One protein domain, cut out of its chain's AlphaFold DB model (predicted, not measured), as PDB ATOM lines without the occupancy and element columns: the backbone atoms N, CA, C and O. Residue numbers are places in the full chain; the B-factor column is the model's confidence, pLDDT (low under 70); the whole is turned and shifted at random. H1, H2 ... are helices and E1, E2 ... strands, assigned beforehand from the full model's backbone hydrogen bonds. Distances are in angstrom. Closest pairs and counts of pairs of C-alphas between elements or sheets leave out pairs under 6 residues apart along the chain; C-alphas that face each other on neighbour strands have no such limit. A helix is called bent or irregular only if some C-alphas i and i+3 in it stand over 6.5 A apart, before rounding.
ATOM      1  N   SER A 153     194.040 136.839 261.260       88.62
ATOM      2  CA  SER A 153     193.778 138.139 260.622       88.62
ATOM      3  C   SER A 153     194.275 139.305 261.478       88.62
ATOM      4  O   SER A 153     194.101 139.291 262.695       88.62
ATOM      5  N   SER A 154     194.788 140.360 260.840       87.88
ATOM      6  CA  SER A 154     195.284 141.553 261.541       87.88
ATOM      7  C   SER A 154     194.194 142.314 262.304       87.88
ATOM      8  O   SER A 154     194.489 142.994 263.279       87.88
ATOM      9  N   GLN A 155     192.922 142.175 261.922       89.69
ATOM     10  CA  GLN A 155     191.792 142.689 262.696       89.69
ATOM     11  C   GLN A 155     191.641 141.950 264.035       89.69
ATOM     12  O   GLN A 155     191.383 142.583 265.057       89.69
ATOM     13  N   ALA A 156     191.844 140.627 264.043       91.81
ATOM     14  CA  ALA A 156     191.852 139.829 265.265       91.81
ATOM     15  C   ALA A 156     193.104 140.093 266.111       91.81
ATOM     16  O   ALA A 156     192.979 140.226 267.326       91.81
ATOM     17  N   ASP A 157     194.272 140.252 265.482       89.81
ATOM     18  CA  ASP A 157     195.522 140.593 266.169       89.81
ATOM     19  C   ASP A 157     195.442 141.979 266.827       89.81
ATOM     20  O   ASP A 157     195.735 142.110 268.013       89.81
ATOM     21  N   ASN A 158     194.984 143.010 266.105       88.12
ATOM     22  CA  ASN A 158     194.864 144.370 266.643       88.12
ATOM     23  C   ASN A 158     193.735 144.480 267.683       88.12
ATOM     24  O   ASN A 158     193.855 145.270 268.617       88.12
ATOM     25  N   PHE A 159     192.668 143.678 267.576       89.81
ATOM     26  CA  PHE A 159     191.668 143.564 268.642       89.81
ATOM     27  C   PHE A 159     192.231 142.865 269.887       89.81
ATOM     28  O   PHE A 159     191.992 143.340 270.991       89.81
ATOM     29  N   TYR A 160     192.964 141.757 269.726       89.69
ATOM     30  CA  TYR A 160     193.540 141.004 270.842       89.69
ATOM     31  C   TYR A 160     194.605 141.835 271.558       89.69
ATOM     32  O   TYR A 160     194.463 142.084 272.750       89.69
ATOM     33  N   ARG A 161     195.589 142.381 270.826       86.50
ATOM     34  CA  ARG A 161     196.551 143.356 271.367       86.50
ATOM     35  C   ARG A 161     195.821 144.511 272.045       86.50
ATOM     36  O   ARG A 161     196.024 144.723 273.229       86.50
ATOM     37  N   GLY A 162     194.874 145.156 271.361       83.06
ATOM     38  CA  GLY A 162     194.066 146.254 271.908       83.06
ATOM     39  C   GLY A 162     193.117 145.889 273.061       83.06
ATOM     40  O   GLY A 162     192.452 146.780 273.580       83.06
ATOM     41  N   VAL A 163     193.026 144.617 273.470       82.94
ATOM     42  CA  VAL A 163     192.323 144.151 274.681       82.94
ATOM     43  C   VAL A 163     193.265 144.032 275.889       82.94
ATOM     44  O   VAL A 163     192.800 144.204 277.014       82.94
ATOM     45  N   TYR A 164     194.565 143.819 275.668       79.94
ATOM     46  CA  TYR A 164     195.599 143.829 276.711       79.94
ATOM     47  C   TYR A 164     196.293 145.203 276.774       79.94
ATOM     48  O   TYR A 164     196.132 145.904 277.766       79.94
ATOM     49  N   ASP A 165     196.838 145.708 275.656       74.25
ATOM     50  CA  ASP A 165     197.171 147.134 275.416       74.25
ATOM     51  C   ASP A 165     195.922 148.049 275.403       74.25
ATOM     52  O   ASP A 165     195.982 149.269 275.235       74.25
ATOM     53  N   VAL A 166     194.750 147.504 275.753       54.41
ATOM     54  CA  VAL A 166     193.718 148.335 276.370       54.41
ATOM     55  C   VAL A 166     194.279 149.067 277.598       54.41
ATOM     56  O   VAL A 166     193.680 150.058 277.978       54.41
ATOM     57  N   THR A 167     195.400 148.665 278.220       43.50
ATOM     58  CA  THR A 167     196.496 149.516 278.776       43.50
ATOM     59  C   THR A 167     197.412 148.666 279.661       43.50
ATOM     60  O   THR A 167     197.105 147.528 279.988       43.50
ATOM     61  N   ALA A 168     198.386 149.314 280.299       48.41
ATOM     62  CA  ALA A 168     198.526 149.168 281.752       48.41
ATOM     63  C   ALA A 168     197.186 149.376 282.563       48.41
ATOM     64  O   ALA A 168     197.098 150.305 283.365       48.41
ATOM     65  N   HIS A 169     196.194 148.474 282.387       51.28
ATOM     66  CA  HIS A 169     195.013 148.106 283.220       51.28
ATOM     67  C   HIS A 169     193.583 148.733 283.073       51.28
ATOM     68  O   HIS A 169     192.676 148.193 283.715       51.28
ATOM     69  N   HIS A 170     193.287 149.828 282.344       55.94
ATOM     70  CA  HIS A 170     192.003 150.580 282.462       55.94
ATOM     71  C   HIS A 170     191.273 151.235 281.218       55.94
ATOM     72  O   HIS A 170     190.354 152.024 281.471       55.94
ATOM     73  N   ASN A 171     191.578 151.047 279.915       70.19
ATOM     74  CA  ASN A 171     190.809 151.739 278.824       70.19
ATOM     75  C   ASN A 171     189.479 151.046 278.418       70.19
ATOM     76  O   ASN A 171     189.079 150.007 278.938       70.19
ATOM     77  N   SER A 172     188.787 151.613 277.418       82.12
ATOM     78  CA  SER A 172     187.663 150.985 276.695       82.12
ATOM     79  C   SER A 172     187.697 151.334 275.192       82.12
ATOM     80  O   SER A 172     187.948 152.496 274.851       82.12
ATOM     81  N   MET A 173     187.416 150.382 274.286       87.94
ATOM     82  CA  MET A 173     187.415 150.609 272.825       87.94
ATOM     83  C   MET A 173     186.003 150.650 272.230       87.94
ATOM     84  O   MET A 173     185.125 149.887 272.625       87.94
ATOM     85  N   PHE A 174     185.805 151.497 271.218       91.12
ATOM     86  CA  PHE A 174     184.541 151.672 270.496       91.12
ATOM     87  C   PHE A 174     184.808 151.601 268.992       91.12
ATOM     88  O   PHE A 174     185.559 152.430 268.481       91.12
ATOM     89  N   TRP A 175     184.195 150.664 268.269       92.88
ATOM     90  CA  TRP A 175     184.417 150.492 266.824       92.88
ATOM     91  C   TRP A 175     183.109 150.242 266.061       92.88
ATOM     92  O   TRP A 175     182.125 149.783 266.650       92.88
ATOM     93  N   PRO A 176     183.027 150.605 264.770       92.12
ATOM     94  CA  PRO A 176     181.833 150.345 263.980       92.12
ATOM     95  C   PRO A 176     181.711 148.854 263.641       92.12
ATOM     96  O   PRO A 176     182.703 148.145 263.500       92.12
ATOM     97  N   SER A 177     180.477 148.401 263.457       90.38
ATOM     98  CA  SER A 177     180.179 147.156 262.736       90.38
ATOM     99  C   SER A 177     180.515 147.280 261.245       90.38
ATOM    100  O   SER A 177     180.499 148.378 260.684       90.38
ATOM    101  N   GLY A 178     180.778 146.145 260.591       84.56
ATOM    102  CA  GLY A 178     181.232 146.099 259.194       84.56
ATOM    103  C   GLY A 178     180.212 146.610 258.173       84.56
ATOM    104  O   GLY A 178     180.606 147.030 257.092       84.56
ATOM    105  N   ASP A 179     178.925 146.619 258.522       86.00
ATOM    106  CA  ASP A 179     177.812 147.140 257.716       86.00
ATOM    107  C   ASP A 179     177.296 148.512 258.202       86.00
ATOM    108  O   ASP A 179     176.362 149.070 257.628       86.00
ATOM    109  N   GLY A 180     177.873 149.059 259.279       87.38
ATOM    110  CA  GLY A 180     177.425 150.301 259.908       87.38
ATOM    111  C   GLY A 180     176.081 150.219 260.657       87.38
ATOM    112  O   GLY A 180     175.584 151.254 261.107       87.38
ATOM    113  N   SER A 181     175.488 149.035 260.842       90.81
ATOM    114  CA  SER A 181     174.205 148.871 261.554       90.81
ATOM    115  C   SER A 181     174.311 149.123 263.068       90.81
ATOM    116  O   SER A 181     173.362 149.587 263.711       90.81
ATOM    117  N   ALA A 182     175.482 148.846 263.638       92.94
ATOM    118  CA  ALA A 182     175.783 148.872 265.064       92.94
ATOM    119  C   ALA A 182     177.146 149.514 265.398       92.94
ATOM    120  O   ALA A 182     178.012 149.697 264.535       92.94
ATOM    121  N   VAL A 183     177.331 149.830 266.678       93.56
ATOM    122  CA  VAL A 183     178.610 150.154 267.320       93.56
ATOM    123  C   VAL A 183     178.945 149.027 268.294       93.56
ATOM    124  O   VAL A 183     178.112 148.656 269.123       93.56
ATOM    125  N   HIS A 184     180.159 148.500 268.213       93.56
ATOM    126  CA  HIS A 184     180.706 147.563 269.186       93.56
ATOM    127  C   HIS A 184     181.511 148.317 270.251       93.56
ATOM    128  O   HIS A 184     182.108 149.361 269.973       93.56
ATOM    129  N   VAL A 185     181.500 147.795 271.475       90.56
ATOM    130  CA  VAL A 185     182.169 148.381 272.640       90.56
ATOM    131  C   VAL A 185     182.843 147.278 273.441       90.56
ATOM    132  O   VAL A 185     182.149 146.373 273.903       90.56
ATOM    133  N   SER A 186     184.154 147.370 273.661       88.06
ATOM    134  CA  SER A 186     184.843 146.637 274.726       88.06
ATOM    135  C   SER A 186     185.010 147.553 275.931       88.06
ATOM    136  O   SER A 186     185.298 148.742 275.786       88.06
ATOM    137  N   HIS A 187     184.836 147.005 277.126       81.00
ATOM    138  CA  HIS A 187     185.239 147.663 278.361       81.00
ATOM    139  C   HIS A 187     185.696 146.629 279.380       81.00
ATOM    140  O   HIS A 187     185.306 145.454 279.313       81.00
ATOM    141  N   CYS A 188     186.508 147.082 280.323       73.75
ATOM    142  CA  CYS A 188     187.012 146.243 281.387       73.75
ATOM    143  C   CYS A 188     185.999 146.187 282.538       73.75
ATOM    144  O   CYS A 188     184.991 146.901 282.584       73.75
ATOM    145  N   ARG A 189     186.237 145.287 283.484       65.19
ATOM    146  CA  ARG A 189     185.643 145.357 284.813       65.19
ATOM    147  C   ARG A 189     186.766 145.304 285.825       65.19
ATOM    148  O   ARG A 189     187.368 144.252 286.029       65.19
ATOM    149  N   LEU A 190     187.005 146.442 286.467       57.25
ATOM    150  CA  LEU A 190     187.790 146.508 287.690       57.25
ATOM    151  C   LEU A 190     187.052 145.746 288.799       57.25
ATOM    152  O   LEU A 190     185.982 146.166 289.245       57.25
ATOM    153  N   GLY A 191     187.623 144.614 289.204       52.75
ATOM    154  CA  GLY A 191     187.360 143.957 290.483       52.75
ATOM    155  C   GLY A 191     188.551 144.147 291.424       52.75
ATOM    156  O   GLY A 191     189.591 144.658 291.015       52.75
ATOM    157  N   ASP A 192     188.425 143.707 292.676       45.41
ATOM    158  CA  ASP A 192     189.448 143.885 293.723       45.41
ATOM    159  C   ASP A 192     190.655 142.914 293.589       45.41
ATOM    160  O   ASP A 192     191.185 142.427 294.588       45.41
ATOM    161  N   GLY A 193     191.064 142.572 292.362       47.78
ATOM    162  CA  GLY A 193     192.065 141.539 292.062       47.78
ATOM    163  C   GLY A 193     193.012 141.901 290.906       47.78
ATOM    164  O   GLY A 193     192.783 142.892 290.217       47.78
ATOM    165  N   PRO A 194     194.084 141.113 290.689       49.75
ATOM    166  CA  PRO A 194     195.154 141.451 289.741       49.75
ATOM    167  C   PRO A 194     194.761 141.293 288.263       49.75
ATOM    168  O   PRO A 194     195.343 141.957 287.415       49.75
ATOM    169  N   SER A 195     193.778 140.442 287.953       60.91
ATOM    170  CA  SER A 195     193.264 140.238 286.593       60.91
ATOM    171  C   SER A 195     191.954 140.991 286.386       60.91
ATOM    172  O   SER A 195     191.039 140.861 287.206       60.91
ATOM    173  N   PHE A 196     191.816 141.701 285.270       72.12
ATOM    174  CA  PHE A 196     190.591 142.417 284.915       72.12
ATOM    175  C   PHE A 196     189.646 141.552 284.070       72.12
ATOM    176  O   PHE A 196     190.075 140.733 283.255       72.12
ATOM    177  N   GLY A 197     188.338 141.733 284.262       80.81
ATOM    178  CA  GLY A 197     187.321 141.116 283.406       80.81
ATOM    179  C   GLY A 197     187.123 141.910 282.113       80.81
ATOM    180  O   GLY A 197     187.328 143.122 282.095       80.81
ATOM    181  N   LEU A 198     186.662 141.257 281.046       86.56
ATOM    182  CA  LEU A 198     186.342 141.882 279.756       86.56
ATOM    183  C   LEU A 198     184.865 141.684 279.424       86.56
ATOM    184  O   LEU A 198     184.305 140.596 279.561       86.56
ATOM    185  N   THR A 199     184.213 142.734 278.935       88.06
ATOM    186  CA  THR A 199     182.879 142.638 278.337       88.06
ATOM    187  C   THR A 199     182.852 143.344 276.989       88.06
ATOM    188  O   THR A 199     183.131 144.539 276.903       88.06
ATOM    189  N   VAL A 200     182.462 142.612 275.943       91.31
ATOM    190  CA  VAL A 200     182.189 143.166 274.612       91.31
ATOM    191  C   VAL A 200     180.681 143.201 274.390       91.31
ATOM    192  O   VAL A 200     180.000 142.190 274.577       91.31
ATOM    193  N   ARG A 201     180.153 144.357 273.981       92.31
ATOM    194  CA  ARG A 201     178.741 144.557 273.633       92.31
ATOM    195  C   ARG A 201     178.567 145.122 272.220       92.31
ATOM    196  O   ARG A 201     179.387 145.908 271.760       92.31
ATOM    197  N   THR A 202     177.446 144.791 271.585       93.94
ATOM    198  CA  THR A 202     176.950 145.391 270.336       93.94
ATOM    199  C   THR A 202     175.742 146.272 270.638       93.94
ATOM    200  O   THR A 202     174.802 145.822 271.291       93.94
ATOM    201  N   ILE A 203     175.740 147.512 270.149       94.12
ATOM    202  CA  ILE A 203     174.675 148.504 270.351       94.12
ATOM    203  C   ILE A 203     174.161 148.960 268.976       94.12
ATOM    204  O   ILE A 203     174.972 149.427 268.174       94.12
ATOM    205  N   PRO A 204     172.852 148.882 268.673       93.50
ATOM    206  CA  PRO A 204     172.306 149.382 267.409       93.50
ATOM    207  C   PRO A 204     172.637 150.867 267.202       93.50
ATOM    208  O   PRO A 204     172.338 151.699 268.059       93.50
ATOM    209  N   ALA A 205     173.219 151.236 266.057       91.44
ATOM    210  CA  ALA A 205     173.695 152.604 265.826       91.44
ATOM    211  C   ALA A 205     172.540 153.623 265.823       91.44
ATOM    212  O   ALA A 205     172.706 154.758 266.268       91.44
ATOM    213  N   ALA A 206     171.345 153.192 265.403       90.69
ATOM    214  CA  ALA A 206     170.113 153.980 265.444       90.69
ATOM    215  C   ALA A 206     169.569 154.243 266.867       90.69
ATOM    216  O   ALA A 206     168.765 155.156 267.038       90.69
ATOM    217  N   ALA A 207     170.000 153.487 267.885       91.38
ATOM    218  CA  ALA A 207     169.614 153.712 269.283       91.38
ATOM    219  C   ALA A 207     170.482 154.779 269.985       91.38
ATOM    220  O   ALA A 207     170.158 155.223 271.087       91.38
ATOM    221  N   ILE A 208     171.587 155.211 269.365       91.00
ATOM    222  CA  ILE A 208     172.548 156.147 269.961       91.00
ATOM    223  C   ILE A 208     172.045 157.590 269.786       91.00
ATOM    224  O   ILE A 208     172.386 158.297 268.837       91.00
ATOM    225  N   GLY A 209     171.198 158.016 270.727       88.19
ATOM    226  CA  GLY A 209     170.671 159.378 270.824       88.19
ATOM    227  C   GLY A 209     171.661 160.404 271.399       88.19
ATOM    228  O   GLY A 209     172.873 160.199 271.431       88.19
ATOM    229  N   ASN A 210     171.130 161.532 271.881       88.56
ATOM    230  CA  ASN A 210     171.911 162.614 272.507       88.56
ATOM    231  C   ASN A 210     172.008 162.528 274.044       88.56
ATOM    232  O   ASN A 210     172.574 163.431 274.658       88.56
ATOM    233  N   GLU A 211     171.457 161.482 274.661       89.12
ATOM    234  CA  GLU A 211     171.457 161.297 276.117       89.12
ATOM    235  C   GLU A 211     172.831 160.884 276.676       89.12
ATOM    236  O   GLU A 211     173.669 160.318 275.975       89.12
ATOM    237  N   THR A 212     173.047 161.135 277.971       89.00
ATOM    238  CA  THR A 212     174.236 160.696 278.724       89.00
ATOM    239  C   THR A 212     174.166 159.196 279.023       89.00
ATOM    240  O   THR A 212     173.383 158.745 279.872       89.00
ATOM    241  N   VAL A 213     175.038 158.429 278.373       89.94
ATOM    242  CA  VAL A 213     175.120 156.964 278.470       89.94
ATOM    243  C   VAL A 213     176.314 156.592 279.340       89.94
ATOM    244  O   VAL A 213     177.384 157.163 279.188       89.94
ATOM    245  N   THR A 214     176.147 155.614 280.222       88.75
ATOM    246  CA  THR A 214     177.222 155.001 281.020       88.75
ATOM    247  C   THR A 214     177.201 153.487 280.789       88.75
ATOM    248  O   THR A 214     176.224 152.985 280.225       88.75
ATOM    249  N   PHE A 215     178.227 152.732 281.198       83.94
ATOM    250  CA  PHE A 215     178.264 151.279 280.951       83.94
ATOM    251  C   PHE A 215     177.060 150.536 281.565       83.94
ATOM    252  O   PHE A 215     176.471 149.683 280.906       83.94
ATOM    253  N   GLU A 216     176.608 150.951 282.755       83.06
ATOM    254  CA  GLU A 216     175.368 150.481 283.413       83.06
ATOM    255  C   GLU A 216     174.085 150.708 282.585       83.06
ATOM    256  O   GLU A 216     173.053 150.084 282.829       83.06
ATOM    257  N   LYS A 217     174.106 151.656 281.640       85.81
ATOM    258  CA  LYS A 217     172.936 152.071 280.849       85.81
ATOM    259  C   LYS A 217     172.923 151.488 279.438       85.81
ATOM    260  O   LYS A 217     171.915 151.662 278.757       85.81
ATOM    261  N   ILE A 218     173.983 150.803 278.995       86.31
ATOM    262  CA  ILE A 218     174.064 150.239 277.635       86.31
ATOM    263  C   ILE A 218     172.886 149.302 277.346       86.31
ATOM    264  O   ILE A 218     172.300 149.357 276.265       86.31
ATOM    265  N   ASP A 219     172.487 148.493 278.324       83.69
ATOM    266  CA  ASP A 219     171.416 147.509 278.158       83.69
ATOM    267  C   ASP A 219     170.056 148.192 277.849       83.69
ATOM    268  O   ASP A 219     169.201 147.618 277.175       83.69
ATOM    269  N   ARG A 220     169.879 149.476 278.220       86.00
ATOM    270  CA  ARG A 220     168.698 150.300 277.874       86.00
ATOM    271  C   ARG A 220     168.669 150.753 276.410       86.00
ATOM    272  O   ARG A 220     167.611 151.135 275.923       86.00
ATOM    273  N   LEU A 221     169.805 150.704 275.714       85.19
ATOM    274  CA  LEU A 221     169.925 150.984 274.277       85.19
ATOM    275  C   LEU A 221     169.709 149.724 273.418       85.19
ATOM    276  O   LEU A 221     170.001 149.739 272.224       85.19
ATOM    277  N   GLY A 222     169.255 148.616 274.018       85.00
ATOM    278  CA  GLY A 222     169.205 147.311 273.355       85.00
ATOM    279  C   GLY A 222     170.588 146.684 273.165       85.00
ATOM    280  O   GLY A 222     170.788 145.922 272.223       85.00
ATOM    281  N   GLY A 223     171.555 147.028 274.025       85.69
ATOM    282  CA  GLY A 223     172.905 146.479 273.966       85.69
ATOM    283  C   GLY A 223     172.933 144.968 274.212       85.69
ATOM    284  O   GLY A 223     172.548 144.502 275.282       85.69
ATOM    285  N   LYS A 224     173.424 144.205 273.234       91.12
ATOM    286  CA  LYS A 224     173.648 142.755 273.328       91.12
ATOM    287  C   LYS A 224     175.072 142.478 273.809       91.12
ATOM    288  O   LYS A 224     176.004 143.109 273.326       91.12
ATOM    289  N   ILE A 225     175.253 141.516 274.714       91.19
ATOM    290  CA  ILE A 225     176.580 140.996 275.082       91.19
ATOM    291  C   ILE A 225     177.047 140.011 274.000       91.19
ATOM    292  O   ILE A 225     176.293 139.127 273.596       91.19
ATOM    293  N   GLU A 226     178.287 140.180 273.542       92.62
ATOM    294  CA  GLU A 226     178.974 139.300 272.585       92.62
ATOM    295  C   GLU A 226     180.057 138.450 273.264       92.62
ATOM    296  O   GLU A 226     180.242 137.287 272.916       92.62
ATOM    297  N   LEU A 227     180.743 139.022 274.259       92.06
ATOM    298  CA  LEU A 227     181.714 138.341 275.115       92.06
ATOM    299  C   LEU A 227     181.574 138.861 276.548       92.06
ATOM    300  O   LEU A 227     181.388 140.059 276.765       92.06
ATOM    301  N   CYS A 228     181.703 137.966 277.522       90.06
ATOM    302  CA  CYS A 228     181.840 138.296 278.935       90.06
ATOM    303  C   CYS A 228     182.767 137.263 279.580       90.06
ATOM    304  O   CYS A 228     182.458 136.073 279.545       90.06
ATOM    305  N   VAL A 229     183.875 137.726 280.154       87.75
ATOM    306  CA  VAL A 229     184.816 136.927 280.950       87.75
ATOM    307  C   VAL A 229     185.173 137.715 282.207       87.75
ATOM    308  O   VAL A 229     185.320 138.937 282.144       87.75
ATOM    309  N   ASP A 230     185.271 137.042 283.350       82.56
ATOM    310  CA  ASP A 230     185.485 137.715 284.642       82.56
ATOM    311  C   ASP A 230     186.980 137.920 284.969       82.56
ATOM    312  O   ASP A 230     187.321 138.773 285.782       82.56
ATOM    313  N   SER A 231     187.867 137.198 284.277       83.38
ATOM    314  CA  SER A 231     189.325 137.356 284.288       83.38
ATOM    315  C   SER A 231     189.847 137.007 282.894       83.38
ATOM    316  O   SER A 231     189.634 135.886 282.437       83.38
ATOM    317  N   ILE A 232     190.478 137.956 282.195       82.12
ATOM    318  CA  ILE A 232     191.007 137.733 280.837       82.12
ATOM    319  C   ILE A 232     192.058 136.615 280.819       82.12
ATOM    320  O   ILE A 232     192.059 135.800 279.901       82.12
ATOM    321  N   ASP A 233     192.905 136.545 281.844       80.12
ATOM    322  CA  ASP A 233     194.039 135.618 281.900       80.12
ATOM    323  C   ASP A 233     193.573 134.173 282.136       80.12
ATOM    324  O   ASP A 233     194.050 133.240 281.496       80.12
ATOM    325  N   GLN A 234     192.567 133.985 282.997       84.31
ATOM    326  CA  GLN A 234     191.971 132.667 283.261       84.31
ATOM    327  C   GLN A 234     191.085 132.175 282.105       84.31
ATOM    328  O   GLN A 234     190.943 130.969 281.907       84.31
ATOM    329  N   ASP A 235     190.498 133.098 281.338       87.88
ATOM    330  CA  ASP A 235     189.618 132.814 280.199       87.88
ATOM    331  C   ASP A 235     190.274 133.103 278.833       87.88
ATOM    332  O   ASP A 235     189.570 133.272 277.832       87.88
ATOM    333  N   ILE A 236     191.610 133.110 278.767       87.06
ATOM    334  CA  ILE A 236     192.418 133.411 277.571       87.06
ATOM    335  C   ILE A 236     191.874 132.735 276.299       87.06
ATOM    336  O   ILE A 236     191.629 133.401 275.294       87.06
ATOM    337  N   GLU A 237     191.569 131.436 276.350       89.31
ATOM    338  CA  GLU A 237     191.050 130.681 275.203       89.31
ATOM    339  C   GLU A 237     189.672 131.165 274.725       89.31
ATOM    340  O   GLU A 237     189.385 131.138 273.527       89.31
ATOM    341  N   LYS A 238     188.822 131.692 275.618       91.69
ATOM    342  CA  LYS A 238     187.549 132.323 275.227       91.69
ATOM    343  C   LYS A 238     187.798 133.649 274.507       91.69
ATOM    344  O   LYS A 238     187.102 133.951 273.538       91.69
ATOM    345  N   VAL A 239     188.792 134.426 274.945       90.75
ATOM    346  CA  VAL A 239     189.186 135.696 274.308       90.75
ATOM    347  C   VAL A 239     189.806 135.436 272.928       90.75
ATOM    348  O   VAL A 239     189.419 136.086 271.955       90.75
ATOM    349  N   ARG A 240     190.670 134.420 272.802       91.44
ATOM    350  CA  ARG A 240     191.271 133.950 271.537       91.44
ATOM    351  C   ARG A 240     190.232 133.421 270.549       91.44
ATOM    352  O   ARG A 240     190.222 133.812 269.377       91.44
ATOM    353  N   ALA A 241     189.308 132.583 271.021       92.50
ATOM    354  CA  ALA A 241     188.195 132.085 270.217       92.50
ATOM    355  C   ALA A 241     187.269 133.223 269.762       92.50
ATOM    356  O   ALA A 241     186.818 133.228 268.616       92.50
ATOM    357  N   PHE A 242     187.013 134.223 270.614       93.62
ATOM    358  CA  PHE A 242     186.240 135.402 270.226       93.62
ATOM    359  C   PHE A 242     186.969 136.241 269.169       93.62
ATOM    360  O   PHE A 242     186.370 136.560 268.146       93.62
ATOM    361  N   ALA A 243     188.255 136.548 269.370       92.50
ATOM    362  CA  ALA A 243     189.041 137.362 268.444       92.50
ATOM    363  C   ALA A 243     189.087 136.762 267.024       92.50
ATOM    364  O   ALA A 243     188.803 137.449 266.047       92.50
ATOM    365  N   SER A 244     189.366 135.461 266.911       91.00
ATOM    366  CA  SER A 244     189.478 134.752 265.623       91.00
ATOM    367  C   SER A 244     188.129 134.487 264.919       91.00
ATOM    368  O   SER A 244     188.035 134.503 263.682       91.00
ATOM    369  N   SER A 245     187.052 134.234 265.674       89.38
ATOM    370  CA  SER A 245     185.763 133.810 265.098       89.38
ATOM    371  C   SER A 245     184.705 134.912 264.966       89.38
ATOM    372  O   SER A 245     183.849 134.819 264.082       89.38
ATOM    373  N   SER A 246     184.743 135.951 265.806       91.38
ATOM    374  CA  SER A 246     183.635 136.900 265.952       91.38
ATOM    375  C   SER A 246     183.474 137.832 264.741       91.38
ATOM    376  O   SER A 246     184.416 138.545 264.383       91.38
ATOM    377  N   PRO A 247     182.267 137.942 264.144       87.25
ATOM    378  CA  PRO A 247     181.983 138.942 263.112       87.25
ATOM    379  C   PRO A 247     182.234 140.384 263.577       87.25
ATOM    380  O   PRO A 247     182.643 141.218 262.773       87.25
ATOM    381  N   ALA A 248     182.051 140.668 264.873       87.12
ATOM    382  CA  ALA A 248     182.347 141.976 265.455       87.12
ATOM    383  C   ALA A 248     183.849 142.304 265.406       87.12
ATOM    384  O   ALA A 248     184.211 143.465 265.241       87.12
ATOM    385  N   VAL A 249     184.719 141.295 265.521       89.31
ATOM    386  CA  VAL A 249     186.179 141.467 265.465       89.31
ATOM    387  C   VAL A 249     186.692 141.459 264.026       89.31
ATOM    388  O   VAL A 249     187.564 142.247 263.693       89.31
ATOM    389  N   ARG A 250     186.085 140.688 263.116       84.44
ATOM    390  CA  ARG A 250     186.401 140.765 261.671       84.44
ATOM    391  C   ARG A 250     186.135 142.151 261.069       84.44
ATOM    392  O   ARG A 250     186.777 142.521 260.094       84.44
ATOM    393  N   ALA A 251     185.220 142.914 261.669       80.56
ATOM    394  CA  ALA A 251     184.943 144.311 261.340       80.56
ATOM    395  C   ALA A 251     185.817 145.337 262.098       80.56
ATOM    396  O   ALA A 251     185.629 146.543 261.923       80.56
ATOM    397  N   PHE A 252     186.746 144.904 262.958       84.69
ATOM    398  CA  PHE A 252     187.596 145.804 263.740       84.69
ATOM    399  C   PHE A 252     188.576 146.546 262.825       84.69
ATOM    400  O   PHE A 252     189.464 145.954 262.217       84.69
ATOM    401  N   VAL A 253     188.418 147.867 262.726       79.38
ATOM    402  CA  VAL A 253     189.283 148.741 261.927       79.38
ATOM    403  C   VAL A 253     189.792 149.859 262.824       79.38
ATOM    404  O   VAL A 253     189.081 150.822 263.098       79.38
ATOM    405  N   GLU A 254     191.041 149.734 263.259       73.62
ATOM    406  CA  GLU A 254     191.712 150.618 264.219       73.62
ATOM    407  C   GLU A 254     191.617 152.132 263.887       73.62
ATOM    408  O   GLU A 254     191.215 152.898 264.765       73.62
ATOM    409  N   PRO A 255     191.809 152.612 262.636       70.38
ATOM    410  CA  PRO A 255     191.548 154.018 262.277       70.38
ATOM    411  C   PRO A 255     190.100 154.501 262.511       70.38
ATOM    412  O   PRO A 255     189.824 155.708 262.582       70.38
ATOM    413  N   LEU A 256     189.146 153.571 262.615       73.44
ATOM    414  CA  LEU A 256     187.742 153.820 262.939       73.44
ATOM    415  C   LEU A 256     187.413 153.592 264.426       73.44
ATOM    416  O   LEU A 256     186.310 153.941 264.853       73.44
ATOM    417  N   CYS A 257     188.363 153.119 265.232       82.00
ATOM    418  CA  CYS A 257     188.206 152.986 266.674       82.00
ATOM    419  C   CYS A 257     188.231 154.352 267.384       82.00
ATOM    420  O   CYS A 257     188.850 155.329 266.940       82.00
ATOM    421  N   ALA A 258     187.483 154.463 268.476       85.38
ATOM    422  CA  ALA A 258     187.560 155.550 269.442       85.38
ATOM    423  C   ALA A 258     187.907 154.950 270.808       85.38
ATOM    424  O   ALA A 258     187.299 153.968 271.231       85.38
ATOM    425  N   TYR A 259     188.892 155.543 271.476       81.69
ATOM    426  CA  TYR A 259     189.473 155.021 272.707       81.69
ATOM    427  C   TYR A 259     189.102 155.925 273.874       81.69
ATOM    428  O   TYR A 259     189.257 157.146 273.800       81.69
ATOM    429  N   ILE A 260     188.620 155.317 274.952       78.31
ATOM    430  CA  ILE A 260     188.422 155.977 276.235       78.31
ATOM    431  C   ILE A 260     189.676 155.705 277.074       78.31
ATOM    432  O   ILE A 260     189.866 154.548 277.441       78.31
ATOM    433  N   PRO A 261     190.516 156.712 277.392       70.25
ATOM    434  CA  PRO A 261     191.701 156.514 278.232       70.25
ATOM    435  C   PRO A 261     191.301 156.101 279.656       70.25
ATOM    436  O   PRO A 261     190.144 156.289 280.029       70.25
ATOM    437  N   ALA A 262     192.234 155.630 280.484       67.06
ATOM    438  CA  ALA A 262     192.004 155.259 281.885       67.06
ATOM    439  C   ALA A 262     191.068 156.231 282.658       67.06
ATOM    440  O   ALA A 262     191.081 157.447 282.409       67.06
ATOM    441  N   PRO A 263     190.207 155.746 283.575       62.34
ATOM    442  CA  PRO A 263     189.502 156.612 284.506       62.34
ATOM    443  C   PRO A 263     190.518 157.247 285.458       62.34
ATOM    444  O   PRO A 263     191.446 156.588 285.907       62.34
ATOM    445  N   SER A 264     190.322 158.513 285.813       59.06
ATOM    446  CA  SER A 264     190.966 159.058 287.010       59.06
ATOM    447  C   SER A 264     190.272 158.492 288.250       59.06
ATOM    448  O   SER A 264     189.041 158.429 288.238       59.06
ATOM    449  N   ASP A 265     191.004 158.234 289.333       59.88
ATOM    450  CA  ASP A 265     190.533 157.635 290.601       59.88
ATOM    451  C   ASP A 265     189.213 158.222 291.148       59.88
ATOM    452  O   ASP A 265     188.424 157.550 291.809       59.88
ATOM    453  N   SER A 266     188.946 159.494 290.839       55.12
ATOM    454  CA  SER A 266     187.723 160.222 291.197       55.12
ATOM    455  C   SER A 266     186.426 159.762 290.497       55.12
ATOM    456  O   SER A 266     185.337 160.108 290.963       55.12
ATOM    457  N   VAL A 267     186.496 159.001 289.395       63.53
ATOM    458  CA  VAL A 267     185.331 158.564 288.597       63.53
ATOM    459  C   VAL A 267     185.487 157.103 288.171       63.53
ATOM    460  O   VAL A 267     186.054 156.808 287.123       63.53
ATOM    461  N   GLY A 268     184.921 156.183 288.956       69.50
ATOM    462  CA  GLY A 268     184.893 154.756 288.615       69.50
ATOM    463  C   GLY A 268     184.216 154.472 287.266       69.50
ATOM    464  O   GLY A 268     183.158 155.030 286.962       69.50
ATOM    465  N   GLU A 269     184.826 153.577 286.483       72.19
ATOM    466  CA  GLU A 269     184.537 153.285 285.067       72.19
ATOM    467  C   GLU A 269     183.035 153.201 284.736       72.19
ATOM    468  O   GLU A 269     182.555 153.899 283.843       72.19
ATOM    469  N   GLN A 270     182.270 152.430 285.518       74.69
ATOM    470  CA  GLN A 270     180.832 152.180 285.324       74.69
ATOM    471  C   GLN A 270     179.967 153.455 285.229       74.69
ATOM    472  O   GLN A 270     178.923 153.443 284.569       74.69
ATOM    473  N   LYS A 271     180.412 154.562 285.843       77.00
ATOM    474  CA  LYS A 271     179.694 155.848 285.937       77.00
ATOM    475  C   LYS A 271     180.096 156.864 284.862       77.00
ATOM    476  O   LYS A 271     179.519 157.950 284.808       77.00
ATOM    477  N   ARG A 272     181.081 156.544 284.021       80.81
ATOM    478  CA  ARG A 272     181.648 157.447 283.010       80.81
ATOM    479  C   ARG A 272     180.679 157.697 281.853       80.81
ATOM    480  O   ARG A 272     180.050 156.756 281.374       80.81
ATOM    481  N   ASP A 273     180.592 158.938 281.365       87.31
ATOM    482  CA  ASP A 273     179.827 159.237 280.145       87.31
ATOM    483  C   ASP A 273     180.570 158.736 278.899       87.31
ATOM    484  O   ASP A 273     181.600 159.280 278.498       87.31
ATOM    485  N   ILE A 274     180.016 157.697 278.281       89.38
ATOM    486  CA  ILE A 274     180.498 157.094 277.037       89.38
ATOM    487  C   ILE A 274     179.740 157.612 275.804       89.38
ATOM    488  O   ILE A 274     180.102 157.291 274.669       89.38
ATOM    489  N   SER A 275     178.715 158.457 275.988       91.00
ATOM    490  CA  SER A 275     177.936 159.038 274.887       91.00
ATOM    491  C   SER A 275     178.751 159.824 273.846       91.00
ATOM    492  O   SER A 275     178.316 159.836 272.689       91.00
ATOM    493  N   PRO A 276     179.904 160.470 274.149       91.06
ATOM    494  CA  PRO A 276     180.712 161.118 273.116       91.06
ATOM    495  C   PRO A 276     181.312 160.098 272.141       91.06
ATOM    496  O   PRO A 276     181.207 160.268 270.928       91.06
ATOM    497  N   TYR A 277     181.858 159.002 272.673       91.06
ATOM    498  CA  TYR A 277     182.543 157.943 271.927       91.06
ATOM    499  C   TYR A 277     181.553 157.076 271.140       91.06
ATOM    500  O   TYR A 277     181.782 156.784 269.963       91.06
ATOM    501  N   LEU A 278     180.389 156.773 271.729       91.69
ATOM    502  CA  LEU A 278     179.260 156.160 271.021       91.69
ATOM    503  C   LEU A 278     178.813 157.014 269.826       91.69
ATOM    504  O   LEU A 278     178.726 156.509 268.709       91.69
ATOM    505  N   ARG A 279     178.588 158.324 270.020       92.44
ATOM    506  CA  ARG A 279     178.167 159.235 268.938       92.44
ATOM    507  C   ARG A 279     179.258 159.454 267.886       92.44
ATOM    508  O   ARG A 279     178.943 159.541 266.701       92.44
ATOM    509  N   GLN A 280     180.531 159.518 268.280       91.69
ATOM    510  CA  GLN A 280     181.668 159.577 267.355       91.69
ATOM    511  C   GLN A 280     181.725 158.333 266.459       91.69
ATOM    512  O   GLN A 280     181.941 158.452 265.252       91.69
ATOM    513  N   THR A 281     181.490 157.157 267.039       91.25
ATOM    514  CA  THR A 281     181.564 155.876 266.331       91.25
ATOM    515  C   THR A 281     180.323 155.637 265.469       91.25
ATOM    516  O   THR A 281     180.467 155.284 264.305       91.25
ATOM    517  N   ALA A 282     179.120 155.998 265.929       89.44
ATOM    518  CA  ALA A 282     177.910 156.007 265.096       89.44
ATOM    519  C   ALA A 282     178.048 156.931 263.862       89.44
ATOM    520  O   ALA A 282     177.644 156.578 262.755       89.44
ATOM    521  N   ARG A 283     178.718 158.086 264.008       88.56
ATOM    522  CA  ARG A 283     179.100 158.976 262.889       88.56
ATOM    523  C   ARG A 283     180.223 158.421 261.999       88.56
ATOM    524  O   ARG A 283     180.540 159.027 260.973       88.56
ATOM    525  N   ARG A 284     180.890 157.327 262.377       86.44
ATOM    526  CA  ARG A 284     181.756 156.537 261.483       86.44
ATOM    527  C   ARG A 284     180.937 155.463 260.767       86.44
ATOM    528  O   ARG A 284     181.061 155.383 259.553       86.44
ATOM    529  N   CYS A 285     180.030 154.769 261.461       84.25
ATOM    530  CA  CYS A 285     179.070 153.834 260.854       84.25
ATOM    531  C   CYS A 285     178.313 154.469 259.672       84.25
ATOM    532  O   CYS A 285     178.302 153.921 258.580       84.25
ATOM    533  N   GLN A 286     177.803 155.695 259.844       79.19
ATOM    534  CA  GLN A 286     177.126 156.483 258.794       79.19
ATOM    535  C   GLN A 286     177.979 156.808 257.546       79.19
ATOM    536  O   GLN A 286     177.454 157.356 256.579       79.19
ATOM    537  N   ARG A 287     179.291 156.536 257.566       78.31
ATOM    538  CA  ARG A 287     180.219 156.741 256.439       78.31
ATOM    539  C   ARG A 287     180.716 155.432 255.816       78.31
ATOM    540  O   ARG A 287     181.441 155.483 254.824       78.31
ATOM    541  N   ILE A 288     180.307 154.281 256.352       75.31
ATOM    542  CA  ILE A 288     180.519 152.966 255.741       75.31
ATOM    543  C   ILE A 288     179.523 152.851 254.578       75.31
ATOM    544  O   ILE A 288     178.356 152.525 254.758       75.31
ATOM    545  N   SER A 289     179.974 153.239 253.382       54.38
ATOM    546  CA  SER A 289     179.158 153.246 252.153       54.38
ATOM    547  C   SER A 289     179.122 151.895 251.435       54.38
ATOM    548  O   SER A 289     178.235 151.649 250.624       54.38
ATOM    549  N   HIS A 290     180.098 151.044 251.738       59.56
ATOM    550  CA  HIS A 290     180.254 149.671 251.281       59.56
ATOM    551  C   HIS A 290     180.637 148.853 252.520       59.56
ATOM    552  O   HIS A 290     181.382 149.393 253.348       59.56
ATOM    553  N   PRO A 291     180.152 147.609 252.686       61.69
ATOM    554  CA  PRO A 291     180.566 146.767 253.800       61.69
ATOM    555  C   PRO A 291     182.088 146.622 253.867       61.69
ATOM    556  O   PRO A 291     182.760 146.578 252.838       61.69
ATOM    557  N   ILE A 292     182.632 146.542 255.078       62.12
ATOM    558  CA  ILE A 292     184.039 146.192 255.285       62.12
ATOM    559  C   ILE A 292     184.175 144.695 254.991       62.12
ATOM    560  O   ILE A 292     183.767 143.865 255.807       62.12
ATOM    561  N   ASP A 293     184.704 144.361 253.812       50.66
ATOM    562  CA  ASP A 293     184.943 142.974 253.413       50.66
ATOM    563  C   ASP A 293     185.898 142.280 254.406       50.66
ATOM    564  O   ASP A 293     186.950 142.839 254.745       50.66
ATOM    565  N   PRO A 294     185.572 141.065 254.886       48.06
ATOM    566  CA  PRO A 294     186.492 140.292 255.709       48.06
ATOM    567  C   PRO A 294     187.693 139.833 254.861       48.06
ATOM    568  O   PRO A 294     187.508 139.469 253.697       48.06
TER     569      PRO A 294
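Overview. This is residues 153 to 294 of the 321 residues of an uncharacterized protein of Eggerthella lenta (UniProt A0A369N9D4). One twisted sheet of five strands forms the middle, with helices over both faces. H2 and H5, apart from each other, cover one face; H1 and H3, side by side and running opposite ways, cover the other, with the short H4 near the start of H1 and the end of H3. The printed part has 142 residues with five named helices and five named strands, in the order H1 E1 E2 E3 H2 E4 H3 H4 E5 H5; the antiparallel sheet runs E4 E3 E2 E1 E5, and the class is mixed. The whole is compact, with a radius of gyration of the C-alphas of 14.2 A and spans of 43 by 35 by 23 A.

Arrangement. H1, residues 154 to 164, is on the sheet at a height of 10.1 A, over E2, residues 182 to 189. E1, residues 172 to 176, E2 and E3, residues 197 to 204, make a meander, each strand the antiparallel neighbour of the one before. E1 and E2 form a hairpin, with N 184 and O 175 2.8 A apart; E2 and E3 form another, with N 185 and O 201 2.8 A apart. H2, residues 215 to 221, lies over E3 on the opposite face from H1. E4, residues 224 to 229, is an edge strand beside E3, with N 226 and O 200 2.8 A apart. H3, residues 236 to 245, lies over E4 and touches H1 at a shallow tilt of 29 degrees, opposite ways; their closest C-alphas, of Ala 156 and Ala 243, are 4.9 A apart. H4, residues 247 to 250, only grazes the sheet; it touches H1, the closest C-alphas being those of Gln 155 and Arg 250, 5.8 A. E5, residues 258 to 260, is the other edge strand, with N 258 and O 174 of E1 2.8 A apart. H5, residues 275 to 285, is on the same face as H2 at a height of 6.8 A; its closest C-alphas to E1 are those of Cys 285 and Pro 176, 5.4 A. In H1, H3 and H5 every O i to N i+4 pair is within hydrogen-bond range; H2 has 0 of 3 but 3 of 4 O i to N i+3 pairs, and H4 is too short for an i+4 pair.

Along the chain. H1 begins at C-alpha 154, (195.284, 141.553, 261.541), and is 15.3 A long. E2 measures 22.4 A and E3 23.4 A. H2 is irregular, with C-alphas 216 and 219 7.2 A apart. H5, 15.0 A long, ends at C-alpha 285, (179.070, 153.834, 260.854).

Size, cuts and confidence. The C-alphas of Asp 192 and Ser 289, 43.8 A apart, are the two farthest apart. The printed part has no cut; the link from E5 to H5, 14 residues, is long. Mean pLDDT of the printed part is 81.0, and it is under 70 in residues 166 to 170, 189 to 195, 262 to 268 and 289 to 294.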